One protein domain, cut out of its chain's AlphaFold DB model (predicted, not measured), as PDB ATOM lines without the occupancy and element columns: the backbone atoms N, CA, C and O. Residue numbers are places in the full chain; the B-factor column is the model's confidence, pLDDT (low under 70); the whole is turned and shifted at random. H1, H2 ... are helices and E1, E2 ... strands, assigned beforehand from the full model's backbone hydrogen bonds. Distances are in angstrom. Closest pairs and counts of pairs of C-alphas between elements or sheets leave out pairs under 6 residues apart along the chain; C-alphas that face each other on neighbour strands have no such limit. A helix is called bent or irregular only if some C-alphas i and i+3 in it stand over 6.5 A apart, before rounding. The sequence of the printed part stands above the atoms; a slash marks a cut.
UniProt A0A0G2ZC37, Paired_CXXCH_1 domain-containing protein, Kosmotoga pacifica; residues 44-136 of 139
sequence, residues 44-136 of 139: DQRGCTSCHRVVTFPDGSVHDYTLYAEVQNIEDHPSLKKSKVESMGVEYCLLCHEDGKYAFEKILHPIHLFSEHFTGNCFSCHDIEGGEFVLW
ATOM      1  N   ASP A  44      80.444 113.421 144.282       68.81
ATOM      2  CA  ASP A  44      80.954 112.193 144.908       68.81
ATOM      3  C   ASP A  44      80.051 110.956 144.715       68.81
ATOM      4  O   ASP A  44      80.456 109.831 145.011       68.81
ATOM      5  N   GLN A  45      78.838 111.146 144.199       76.00
ATOM      6  CA  GLN A  45      77.863 110.094 143.908       76.00
ATOM      7  C   GLN A  45      77.833 109.709 142.423       76.00
ATOM      8  O   GLN A  45      77.015 108.883 142.012       76.00
ATOM      9  N   ARG A  46      78.726 110.279 141.609       84.06
ATOM     10  CA  ARG A  46      78.741 110.115 140.153       84.06
ATOM     11  C   ARG A  46      79.970 109.340 139.690       84.06
ATOM     12  O   ARG A  46      80.925 109.129 140.434       84.06
ATOM     13  N   GLY A  47      79.904 108.873 138.451       88.38
ATOM     14  CA  GLY A  47      80.949 108.082 137.823       88.38
ATOM     15  C   GLY A  47      80.967 106.627 138.252       88.38
ATOM     16  O   GLY A  47      80.262 106.177 139.149       88.38
ATOM     17  N   CYS A  48      81.827 105.859 137.592       89.88
ATOM     18  CA  CYS A  48      81.927 104.428 137.841       89.88
ATOM     19  C   CYS A  48      82.369 104.121 139.280       89.88
ATOM     20  O   CYS A  48      81.882 103.173 139.885       89.88
ATOM     21  N   THR A  49      83.279 104.920 139.841       87.75
ATOM     22  CA  THR A  49      83.906 104.678 141.150       87.75
ATOM     23  C   THR A  49      83.003 104.988 142.344       87.75
ATOM     24  O   THR A  49      83.293 104.509 143.443       87.75
ATOM     25  N   SER A  50      81.891 105.714 142.162       88.06
ATOM     26  CA  SER A  50      80.921 105.943 143.244       88.06
ATOM     27  C   SER A  50      80.234 104.640 143.673       88.06
ATOM     28  O   SER A  50      80.030 104.388 144.869       88.06
ATOM     29  N   CYS A  51      79.951 103.761 142.707       89.75
ATOM     30  CA  CYS A  51      79.390 102.429 142.929       89.75
ATOM     31  C   CYS A  51      80.465 101.330 142.953       89.75
ATOM     32  O   CYS A  51      80.423 100.456 143.818       89.75
ATOM     33  N   HIS A  52      81.453 101.381 142.053       91.31
ATOM     34  CA  HIS A  52      82.506 100.368 141.941       91.31
ATOM     35  C   HIS A  52      83.659 100.618 142.908       91.31
ATOM     36  O   HIS A  52      84.740 101.092 142.539       91.31
ATOM     37  N   ARG A  53      83.425 100.267 144.171       91.94
ATOM     38  CA  ARG A  53      84.357 100.465 145.283       91.94
ATOM     39  C   ARG A  53      84.344  99.287 146.245       91.94
ATOM     40  O   ARG A  53      83.502  98.398 146.176       91.94
ATOM     41  N   VAL A  54      85.280  99.302 147.184       95.31
ATOM     42  CA  VAL A  54      85.257  98.363 148.305       95.31
ATOM     43  C   VAL A  54      84.123  98.751 149.255       95.31
ATOM     44  O   VAL A  54      84.028  99.907 149.673       95.31
ATOM     45  N   VAL A  55      83.270  97.788 149.595       93.62
ATOM     46  CA  VAL A  55      82.120  97.966 150.489       93.62
ATOM     47  C   VAL A  55      82.279  97.062 151.706       93.62
ATOM     48  O   VAL A  55      82.567  95.872 151.576       93.62
ATOM     49  N   THR A  56      82.061  97.631 152.890       96.94
ATOM     50  CA  THR A  56      81.984  96.886 154.151       96.94
ATOM     51  C   THR A  56      80.529  96.812 154.592       96.94
ATOM     52  O   THR A  56      79.890  97.847 154.795       96.94
ATOM     53  N   PHE A  57      80.005  95.601 154.746       94.00
ATOM     54  CA  PHE A  57      78.623  95.365 155.151       94.00
ATOM     55  C   PHE A  57      78.456  95.384 156.680       94.00
ATOM     56  O   PHE A  57      79.438  95.257 157.417       94.00
ATOM     57  N   PRO A  58      77.215  95.518 157.194       96.94
ATOM     58  CA  PRO A  58      76.950  95.549 158.637       96.94
ATOM     59  C   PRO A  58      77.388  94.292 159.406       96.94
ATOM     60  O   PRO A  58      77.603  94.363 160.613       96.94
ATOM     61  N   ASP A  59      77.524  93.153 158.725       96.88
ATOM     62  CA  ASP A  59      78.035  91.899 159.294       96.88
ATOM     63  C   ASP A  59      79.575  91.847 159.375       96.88
ATOM     64  O   ASP A  59      80.142  90.870 159.866       96.88
ATOM     65  N   GLY A  60      80.255  92.905 158.920       96.75
ATOM     66  CA  GLY A  60      81.710  93.023 158.886       96.75
ATOM     67  C   GLY A  60      82.365  92.375 157.666       96.75
ATOM     68  O   GLY A  60      83.592  92.406 157.563       96.75
ATOM     69  N   SER A  61      81.588  91.801 156.743       97.50
ATOM     70  CA  SER A  61      82.124  91.283 155.486       97.50
ATOM     71  C   SER A  61      82.586  92.437 154.587       97.50
ATOM     72  O   SER A  61      81.983  93.512 154.554       97.50
ATOM     73  N   VAL A  62      83.702  92.229 153.885       97.25
ATOM     74  CA  VAL A  62      84.294  93.213 152.969       97.25
ATOM     75  C   VAL A  62      84.254  92.631 151.569       97.25
ATOM     76  O   VAL A  62      84.796  91.552 151.331       97.25
ATOM     77  N   HIS A  63      83.626  93.356 150.653       95.56
ATOM     78  CA  HIS A  63      83.502  92.972 149.257       95.56
ATOM     79  C   HIS A  63      84.175  94.018 148.373       95.56
ATOM     80  O   HIS A  63      83.986  95.222 148.554       95.56
ATOM     81  N   ASP A  64      84.984  93.549 147.429       95.81
ATOM     82  CA  ASP A  64      85.688  94.391 146.468       95.81
ATOM     83  C   ASP A  64      84.898  94.432 145.155       95.81
ATOM     84  O   ASP A  64      84.990  93.505 144.355       95.81
ATOM     85  N   TYR A  65      84.120  95.501 144.959       93.12
ATOM     86  CA  TYR A  65      83.391  95.780 143.715       93.12
ATOM     87  C   TYR A  65      84.140  96.776 142.824       93.12
ATOM     88  O   TYR A  65      83.539  97.421 141.962       93.12
ATOM     89  N   THR A  66      85.444  96.982 143.046       93.69
ATOM     90  CA  THR A  66      86.226  97.887 142.197       93.69
ATOM     91  C   THR A  66      86.201  97.422 140.744       93.69
ATOM     92  O   THR A  66      86.126  96.229 140.459       93.69
ATOM     93  N   LEU A  67      86.331  98.361 139.802       92.50
ATOM     94  CA  LEU A  67      86.349  98.048 138.366       92.50
ATOM     95  C   LEU A  67      87.378  96.965 138.010       92.50
ATOM     96  O   LEU A  67      87.122  96.107 137.169       92.50
ATOM     97  N   TYR A  68      88.535  96.980 138.681       94.50
ATOM     98  CA  TYR A  68      89.543  95.940 138.509       94.50
ATOM     99  C   TYR A  68      89.077  94.577 139.034       94.50
ATOM    100  O   TYR A  68      89.365  93.573 138.397       94.50
ATOM    101  N   ALA A  69      88.394  94.503 140.177       94.56
ATOM    102  CA  ALA A  69      87.890  93.233 140.691       94.56
ATOM    103  C   ALA A  69      86.800  92.651 139.778       94.56
ATOM    104  O   ALA A  69      86.863  91.475 139.428       94.56
ATOM    105  N   GLU A  70      85.865  93.488 139.323       91.56
ATOM    106  CA  GLU A  70      84.765  93.085 138.437       91.56
ATOM    107  C   GLU A  70      85.268  92.521 137.107       91.56
ATOM    108  O   GLU A  70      84.879  91.428 136.697       91.56
ATOM    109  N   VAL A  71      86.200  93.217 136.448       92.25
ATOM    110  CA  VAL A  71      86.699  92.790 135.135       92.25
ATOM    111  C   VAL A  71      87.467  91.462 135.188       92.25
ATOM    112  O   VAL A  71      87.476  90.723 134.207       92.25
ATOM    113  N   GLN A  72      88.079  91.114 136.327       92.31
ATOM    114  CA  GLN A  72      88.740  89.812 136.500       92.31
ATOM    115  C   GLN A  72      87.748  88.642 136.530       92.31
ATOM    116  O   GLN A  72      88.155  87.505 136.298       92.31
ATOM    117  N   ASN A  73      86.467  88.908 136.801       91.62
ATOM    118  CA  ASN A  73      85.418  87.891 136.832       91.62
ATOM    119  C   ASN A  73      84.739  87.689 135.467       91.62
ATOM    120  O   ASN A  73      83.890  86.807 135.337       91.62
ATOM    121  N   ILE A  74      85.093  88.479 134.449       92.00
ATOM    122  CA  ILE A  74      84.538  88.352 133.099       92.00
ATOM    123  C   ILE A  74      85.335  87.293 132.332       92.00
ATOM    124  O   ILE A  74      86.526  87.462 132.060       92.00
ATOM    125  N   GLU A  75      84.663  86.203 131.959       93.19
ATOM    126  CA  GLU A  75      85.245  85.154 131.120       93.19
ATOM    127  C   GLU A  75      85.737  85.743 129.785       93.19
ATOM    128  O   GLU A  75      85.084  86.599 129.188       93.19
ATOM    129  N   ASP A  76      86.917  85.310 129.341       91.75
ATOM    130  CA  ASP A  76      87.591  85.776 128.122       91.75
ATOM    131  C   ASP A  76      87.969  87.273 128.068       91.75
ATOM    132  O   ASP A  76      88.465  87.740 127.036       91.75
ATOM    133  N   HIS A  77      87.822  88.041 129.157       94.12
ATOM    134  CA  HIS A  77      88.342  89.408 129.186       94.12
ATOM    135  C   HIS A  77      89.882  89.401 129.260       94.12
ATOM    136  O   HIS A  77      90.461  88.724 130.119       94.12
ATOM    137  N   PRO A  78      90.594  90.175 128.416       92.19
ATOM    138  CA  PRO A  78      92.044  90.289 128.508       92.19
ATOM    139  C   PRO A  78      92.491  90.733 129.904       92.19
ATOM    140  O   PRO A  78      91.941  91.677 130.477       92.19
ATOM    141  N   SER A  79      93.519  90.085 130.453       91.81
ATOM    142  CA  SER A  79      94.036  90.461 131.768       91.81
ATOM    143  C   SER A  79      94.567  91.894 131.753       91.81
ATOM    144  O   SER A  79      95.454  92.246 130.973       91.81
ATOM    145  N   LEU A  80      94.048  92.713 132.662       93.06
ATOM    146  CA  LEU A  80      94.462  94.098 132.844       93.06
ATOM    147  C   LEU A  80      95.536  94.217 133.926       93.06
ATOM    148  O   LEU A  80      95.633  93.400 134.840       93.06
ATOM    149  N   LYS A  81      96.340  95.280 133.859       93.88
ATOM    150  CA  LYS A  81      97.241  95.638 134.960       93.88
ATOM    151  C   LYS A  81      96.471  96.467 135.980       93.88
ATOM    152  O   LYS A  81      96.038  97.567 135.643       93.88
ATOM    153  N   LYS A  82      96.385  95.992 137.229       93.50
ATOM    154  CA  LYS A  82      95.727  96.718 138.332       93.50
ATOM    155  C   LYS A  82      96.192  98.169 138.436       93.50
ATOM    156  O   LYS A  82      95.372  99.074 138.394       93.50
ATOM    157  N   SER A  83      97.506  98.387 138.422       94.62
ATOM    158  CA  SER A  83      98.086  99.731 138.506       94.62
ATOM    159  C   SER A  83      97.681 100.659 137.361       94.62
ATOM    160  O   SER A  83      97.705 101.869 137.541       94.62
ATOM    161  N   LYS A  84      97.321 100.119 136.188       93.88
ATOM    162  CA  LYS A  84      96.823 100.918 135.065       93.88
ATOM    163  C   LYS A  84      95.359 101.287 135.239       93.88
ATOM    164  O   LYS A  84      95.047 102.459 135.067       93.88
ATOM    165  N   VAL A  85      94.519 100.338 135.658       90.88
ATOM    166  CA  VAL A  85      93.122 100.624 136.024       90.88
ATOM    167  C   VAL A  85      93.066 101.667 137.141       90.88
ATOM    168  O   VAL A  85      92.307 102.617 137.045       90.88
ATOM    169  N   GLU A  86      93.911 101.551 138.164       88.31
ATOM    170  CA  GLU A  86      93.946 102.516 139.272       88.31
ATOM    171  C   GLU A  86      94.457 103.899 138.847       88.31
ATOM    172  O   GLU A  86      93.968 104.901 139.352       88.31
ATOM    173  N   SER A  87      95.434 103.974 137.932       90.12
ATOM    174  CA  SER A  87      96.019 105.259 137.520       90.12
ATOM    175  C   SER A  87      95.220 106.013 136.459       90.12
ATOM    176  O   SER A  87      95.327 107.228 136.388       90.12
ATOM    177  N   MET A  88      94.521 105.294 135.580       89.56
ATOM    178  CA  MET A  88      93.827 105.856 134.411       89.56
ATOM    179  C   MET A  88      92.302 105.701 134.513       89.56
ATOM    180  O   MET A  88      91.571 106.229 133.687       89.56
ATOM    181  N   GLY A  89      91.805 104.932 135.482       87.00
ATOM    182  CA  GLY A  89      90.377 104.710 135.667       87.00
ATOM    183  C   GLY A  89      89.700 104.152 134.415       87.00
ATOM    184  O   GLY A  89      90.173 103.195 133.794       87.00
ATOM    185  N   VAL A  90      88.575 104.772 134.062       88.12
ATOM    186  CA  VAL A  90      87.712 104.386 132.937       88.12
ATOM    187  C   VAL A  90      88.414 104.569 131.589       88.12
ATOM    188  O   VAL A  90      88.203 103.754 130.689       88.12
ATOM    189  N   GLU A  91      89.313 105.551 131.459       90.00
ATOM    190  CA  GLU A  91      90.072 105.786 130.223       90.00
ATOM    191  C   GLU A  91      90.873 104.549 129.798       90.00
ATOM    192  O   GLU A  91      91.007 104.256 128.610       90.00
ATOM    193  N   TYR A  92      91.382 103.766 130.761       92.81
ATOM    194  CA  TYR A  92      92.122 102.544 130.441       92.81
ATOM    195  C   TYR A  92      91.250 101.491 129.761       92.81
ATOM    196  O   TYR A  92      91.729 100.741 128.911       92.81
ATOM    197  N   CYS A  93      89.973 101.441 130.128       92.25
ATOM    198  CA  CYS A  93      89.007 100.538 129.528       92.25
ATOM    199  C   CYS A  93      88.621 101.010 128.120       92.25
ATOM    200  O   CYS A  93      88.504 100.195 127.201       92.25
ATOM    201  N   LEU A  94      88.490 102.328 127.930       92.50
ATOM    202  CA  LEU A  94      88.162 102.934 126.638       92.50
ATOM    203  C   LEU A  94      89.221 102.657 125.565       92.50
ATOM    204  O   LEU A  94      88.858 102.543 124.402       92.50
ATOM    205  N   LEU A  95      90.481 102.384 125.934       93.94
ATOM    206  CA  LEU A  95      91.514 101.947 124.977       93.94
ATOM    207  C   LEU A  95      91.102 100.741 124.112       93.94
ATOM    208  O   LEU A  95      91.630 100.572 123.014       93.94
ATOM    209  N   CYS A  96      90.208  99.885 124.616       94.50
ATOM    210  CA  CYS A  96      89.668  98.735 123.885       94.50
ATOM    211  C   CYS A  96      88.164  98.858 123.592       94.50
ATOM    212  O   CYS A  96      87.667  98.173 122.700       94.50
ATOM    213  N   HIS A  97      87.442  99.666 124.369       94.50
ATOM    214  CA  HIS A  97      85.982  99.751 124.350       94.50
ATOM    215  C   HIS A  97      85.432 101.079 123.801       94.50
ATOM    216  O   HIS A  97      84.241 101.350 123.958       94.50
ATOM    217  N   GLU A  98      86.267 101.898 123.162       94.38
ATOM    218  CA  GLU A  98      85.830 103.107 122.454       94.38
ATOM    219  C   GLU A  98      84.864 102.769 121.307       94.38
ATOM    220  O   GLU A  98      83.829 103.413 121.161       94.38
ATOM    221  N   ASP A  99      85.147 101.715 120.535       93.88
ATOM    222  CA  ASP A  99      84.343 101.338 119.374       93.88
ATOM    223  C   ASP A  99      84.156  99.813 119.197       93.88
ATOM    224  O   ASP A  99      84.478  98.979 120.049       93.88
ATOM    225  N   GLY A 100      83.509  99.431 118.093       94.12
ATOM    226  CA  GLY A 100      83.348  98.031 117.706       94.12
ATOM    227  C   GLY A 100      82.174  97.304 118.370       94.12
ATOM    228  O   GLY A 100      81.155  97.893 118.745       94.12
ATOM    229  N   LYS A 101      82.264  95.967 118.419       91.81
ATOM    230  CA  LYS A 101      81.187  95.087 118.920       91.81
ATOM    231  C   LYS A 101      80.962  95.244 120.424       91.81
ATOM    232  O   LYS A 101      79.830  95.115 120.877       91.81
ATOM    233  N   TYR A 102      82.033  95.505 121.166       92.88
ATOM    234  CA  TYR A 102      82.026  95.609 122.623       92.88
ATOM    235  C   TYR A 102      82.174  97.058 123.098       92.88
ATOM    236  O   TYR A 102      82.532  97.270 124.249       92.88
ATOM    237  N   ALA A 103      81.897  98.044 122.238       95.62
ATOM    238  CA  ALA A 103      81.926  99.454 122.613       95.62
ATOM    239  C   ALA A 103      81.079  99.712 123.870       95.62
ATOM    240  O   ALA A 103      79.973  99.174 123.993       95.62
ATOM    241  N   PHE A 104      81.572 100.546 124.785       93.19
ATOM    242  CA  PHE A 104      80.907 100.837 126.058       93.19
ATOM    243  C   PHE A 104      79.479 101.353 125.891       93.19
ATOM    244  O   PHE A 104      78.585 100.872 126.589       93.19
ATOM    245  N   GLU A 105      79.228 102.207 124.899       89.19
ATOM    246  CA  GLU A 105      77.886 102.704 124.562       89.19
ATOM    247  C   GLU A 105      76.854 101.574 124.329       89.19
ATOM    248  O   GLU A 105      75.661 101.751 124.591       89.19
ATOM    249  N   LYS A 106      77.314 100.397 123.866       93.19
ATOM    250  CA  LYS A 106      76.480  99.236 123.512       93.19
ATOM    251  C   LYS A 106      76.305  98.254 124.660       93.19
ATOM    252  O   LYS A 106      75.323  97.516 124.662       93.19
ATOM    253  N   ILE A 107      77.257  98.203 125.593       92.88
ATOM    254  CA  ILE A 107      77.275  97.190 126.656       92.88
ATOM    255  C   ILE A 107      76.945  97.761 128.033       92.88
ATOM    256  O   ILE A 107      76.239  97.102 128.790       92.88
ATOM    257  N   LEU A 108      77.379  98.982 128.359       92.69
ATOM    258  CA  LEU A 108      77.196  99.526 129.704       92.69
ATOM    259  C   LEU A 108      75.732  99.851 129.981       92.69
ATOM    260  O   LEU A 108      75.234  99.464 131.037       92.69
ATOM    261  N   HIS A 109      75.026 100.485 129.038       92.69
ATOM    262  CA  HIS A 109      73.616 100.819 129.244       92.69
ATOM    263  C   HIS A 109      72.767  99.576 129.536       92.69
ATOM    264  O   HIS A 109      72.106  99.576 130.569       92.69
ATOM    265  N   PRO A 110      72.798  98.489 128.734       92.25
ATOM    266  CA  PRO A 110      72.013  97.302 129.061       92.25
ATOM    267  C   PRO A 110      72.418  96.641 130.382       92.25
ATOM    268  O   PRO A 110      71.543  96.188 131.115       92.25
ATOM    269  N   ILE A 111      73.718  96.589 130.697       91.88
ATOM    270  CA  ILE A 111      74.207  95.963 131.935       91.88
ATOM    271  C   ILE A 111      73.681  96.699 133.169       91.88
ATOM    272  O   ILE A 111      73.307  96.050 134.138       91.88
ATOM    273  N   HIS A 112      73.617  98.030 133.134       93.19
ATOM    274  CA  HIS A 112      73.181  98.819 134.286       93.19
ATOM    275  C   HIS A 112      71.668  99.028 134.294       93.19
ATOM    276  O   HIS A 112      71.019  98.693 135.276       93.19
ATOM    277  N   LEU A 113      71.072  99.494 133.194       90.12
ATOM    278  CA  LEU A 113      69.644  99.837 133.148       90.12
ATOM    279  C   LEU A 113      68.717  98.643 133.402       90.12
ATOM    280  O   LEU A 113      67.586  98.840 133.840       90.12
ATOM    281  N   PHE A 114      69.169  97.421 133.116       90.12
ATOM    282  CA  PHE A 114      68.387  96.204 133.347       90.12
ATOM    283  C   PHE A 114      68.861  95.390 134.557       90.12
ATOM    284  O   PHE A 114      68.329  94.308 134.802       90.12
ATOM    285  N   SER A 115      69.843  95.885 135.312       90.62
ATOM    286  CA  SER A 115      70.285  95.250 136.552       90.62
ATOM    287  C   SER A 115      69.384  95.651 137.714       90.62
ATOM    288  O   SER A 115      69.116  96.830 137.929       90.62
ATOM    289  N   GLU A 116      68.991  94.676 138.532       90.94
ATOM    290  CA  GLU A 116      68.273  94.922 139.791       90.94
ATOM    291  C   GLU A 116      69.139  95.657 140.832       90.94
ATOM    292  O   GLU A 116      68.626  96.165 141.827       90.94
ATOM    293  N   HIS A 117      70.458  95.715 140.614       87.44
ATOM    294  CA  HIS A 117      71.413  96.365 141.510       87.44
ATOM    295  C   HIS A 117      71.706  97.822 141.138       87.44
ATOM    296  O   HIS A 117      72.339  98.528 141.922       87.44
ATOM    297  N   PHE A 118      71.266  98.290 139.966       90.19
ATOM    298  CA  PHE A 118      71.448  99.680 139.569       90.19
ATOM    299  C   PHE A 118      70.280 100.532 140.069       90.19
ATOM    300  O   PHE A 118      69.140 100.364 139.646       90.19
ATOM    301  N   THR A 119      70.576 101.475 140.960       87.56
ATOM    302  CA  THR A 119      69.587 102.412 141.519       87.56
ATOM    303  C   THR A 119      69.787 103.847 141.024       87.56
ATOM    304  O   THR A 119      69.214 104.772 141.594       87.56
ATOM    305  N   GLY A 120      70.650 104.045 140.024       86.69
ATOM    306  CA  GLY A 120      71.002 105.354 139.478       86.69
ATOM    307  C   GLY A 120      70.126 105.794 138.304       86.69
ATOM    308  O   GLY A 120      69.135 105.156 137.948       86.69
ATOM    309  N   ASN A 121      70.526 106.891 137.667       87.88
ATOM    310  CA  ASN A 121      69.926 107.424 136.444       87.88
ATOM    311  C   ASN A 121      71.031 107.857 135.457       87.88
ATOM    312  O   ASN A 121      72.211 107.583 135.681       87.88
ATOM    313  N   CYS A 122      70.675 108.528 134.357       88.94
ATOM    314  CA  CYS A 122      71.652 108.997 133.363       88.94
ATOM    315  C   CYS A 122      72.765 109.860 133.991       88.94
ATOM    316  O   CYS A 122      73.932 109.737 133.618       88.94
ATOM    317  N   PHE A 123      72.418 110.680 134.986       88.75
ATOM    318  CA  PHE A 123      73.346 111.569 135.682       88.75
ATOM    319  C   PHE A 123      74.292 110.843 136.635       88.75
ATOM    320  O   PHE A 123      75.296 111.418 137.050       88.75
ATOM    321  N   SER A 124      74.035 109.569 136.947       88.56
ATOM    322  CA  SER A 124      74.979 108.749 137.707       88.56
ATOM    323  C   SER A 124      76.284 108.511 136.948       88.56
ATOM    324  O   SER A 124      77.305 108.267 137.580       88.56
ATOM    325  N   CYS A 125      76.281 108.601 135.613       89.25
ATOM    326  CA  CYS A 125      77.475 108.383 134.790       89.25
ATOM    327  C   CYS A 125      77.808 109.549 133.856       89.25
ATOM    328  O   CYS A 125      78.964 109.667 133.458       89.25
ATOM    329  N   HIS A 126      76.832 110.387 133.502       89.44
ATOM    330  CA  HIS A 126      77.022 111.455 132.528       89.44
ATOM    331  C   HIS A 126      76.719 112.842 133.075       89.44
ATOM    332  O   HIS A 126      75.771 113.010 133.838       89.44
ATOM    333  N   ASP A 127      77.465 113.832 132.599       86.88
ATOM    334  CA  ASP A 127      77.103 115.247 132.597       86.88
ATOM    335  C   ASP A 127      76.382 115.647 131.311       86.88
ATOM    336  O   ASP A 127      76.417 114.926 130.314       86.88
ATOM    337  N   ILE A 128      75.714 116.804 131.348       84.44
ATOM    338  CA  ILE A 128      75.155 117.442 130.155       84.44
ATOM    339  C   ILE A 128      75.927 118.730 129.896       84.44
ATOM    340  O   ILE A 128      75.762 119.718 130.612       84.44
ATOM    341  N   GLU A 129      76.714 118.745 128.825       83.81
ATOM    342  CA  GLU A 129      77.445 119.930 128.379       83.81
ATOM    343  C   GLU A 129      76.964 120.333 126.989       83.81
ATOM    344  O   GLU A 129      77.004 119.556 126.039       83.81
ATOM    345  N   GLY A 130      76.438 121.554 126.855       83.56
ATOM    346  CA  GLY A 130      75.932 122.035 125.564       83.56
ATOM    347  C   GLY A 130      74.764 121.221 124.985       83.56
ATOM    348  O   GLY A 130      74.480 121.346 123.798       83.56
ATOM    349  N   GLY A 131      74.083 120.417 125.811       82.56
ATOM    350  CA  GLY A 131      73.002 119.519 125.391       82.56
ATOM    351  C   GLY A 131      73.455 118.104 125.016       82.56
ATOM    352  O   GLY A 131      72.603 117.281 124.697       82.56
ATOM    353  N   GLU A 132      74.754 117.815 125.089       83.56
ATOM    354  CA  GLU A 132      75.326 116.494 124.831       83.56
ATOM    355  C   GLU A 132      75.663 115.782 126.142       83.56
ATOM    356  O   GLU A 132      76.083 116.417 127.112       83.56
ATOM    357  N   PHE A 133      75.497 114.457 126.165       84.12
ATOM    358  CA  PHE A 133      75.945 113.644 127.292       84.12
ATOM    359  C   PHE A 133      77.459 113.439 127.224       84.12
ATOM    360  O   PHE A 133      77.972 112.879 126.256       84.12
ATOM    361  N   VAL A 134      78.161 113.833 128.282       85.94
ATOM    362  CA  VAL A 134      79.610 113.648 128.437       85.94
ATOM    363  C   VAL A 134      79.850 112.721 129.618       85.94
ATOM    364  O   VAL A 134      79.096 112.758 130.585       85.94
ATOM    365  N   LEU A 135      80.825 111.817 129.538       83.25
ATOM    366  CA  LEU A 135      81.127 110.927 130.660       83.25
ATOM    367  C   LEU A 135      81.655 111.758 131.838       83.25
ATOM    368  O   LEU A 135      82.508 112.618 131.650       83.25
ATOM    369  N   TRP A 136      81.142 111.508 133.041       80.56
ATOM    370  CA  TRP A 136      81.670 112.140 134.246       80.56
ATOM    371  C   TRP A 136      83.023 111.508 134.584       80.56
ATOM    372  O   TRP A 136      83.094 110.300 134.830       80.56
TER     373      TRP A 136
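This is residues 44 to 136 of the 139 residues of the protein "Paired_CXXCH_1 domain-containing protein" of Kosmotoga pacifica (UniProt A0A0G2ZC37). Two small two-stranded hairpins, E1 with E2 and E3 with E4, stand at opposite ends of an elongated model, with short helices between them. H1 lies nearest the middle, and H2 and H3 fold back on each other as a helical hairpin. The printed part has 93 residues, with five named helices and four named strands in the order H1 E1 E2 H2 H3 H4 H5 E3 E4; the class is mixed, and both sheets are antiparallel. It is compact, with a radius of gyration of the C-alphas of 14.2 A and spans of 44 by 28 by 26 A.

Look first at the hairpin of E3, residues 126 to 129, and E4, residues 132 to 135, antiparallel at 138 degrees; N 127 and O 134 are within hydrogen-bond range at 2.8 A. Apart from both is the hairpin of E1, residues 54 to 56, and E2, residues 62 to 64, antiparallel at 163 degrees, with N 55 and O 63 at 2.9 A. H2, residues 67 to 72, and H3, residues 82 to 88, touch at Tyr 68 and Lys 82, their closest C-alphas, 6.2 A apart; this helical hairpin runs opposite ways at a steep tilt of 39 degrees. H4, residues 90 to 97, and H3 only just touch, only at the corner, with 3 pairs of C-alphas within 8 A; the closest, Val 85 and Tyr 92, are 6.0 A apart. H5, residues 104 to 113, is close to H4 but not clearly touching; the closest C-alphas, His 97 and Phe 104, are 5.5 A apart. In H2 and H3 every O i to N i+4 pair is within hydrogen-bond range, in H4 3 of 4 and in H5 4 of 6.

Find H1, residues 48 to 51, at C-alpha 48 (81.927, 104.428, 137.841); it is too short for an O i to N i+4 pair. H5 runs 13.3 A and is irregular, only just, with C-alphas 106 and 109 6.6 A apart. E4 runs 9.9 A to C-alpha 135 (81.127, 110.927, 130.660).

The C-alphas farthest apart, Asp 59 and Gly 130, are 45.3 A apart. The printed part has no cut, and the link from H5 to E3 is long. Only residue 44 has pLDDT under 70.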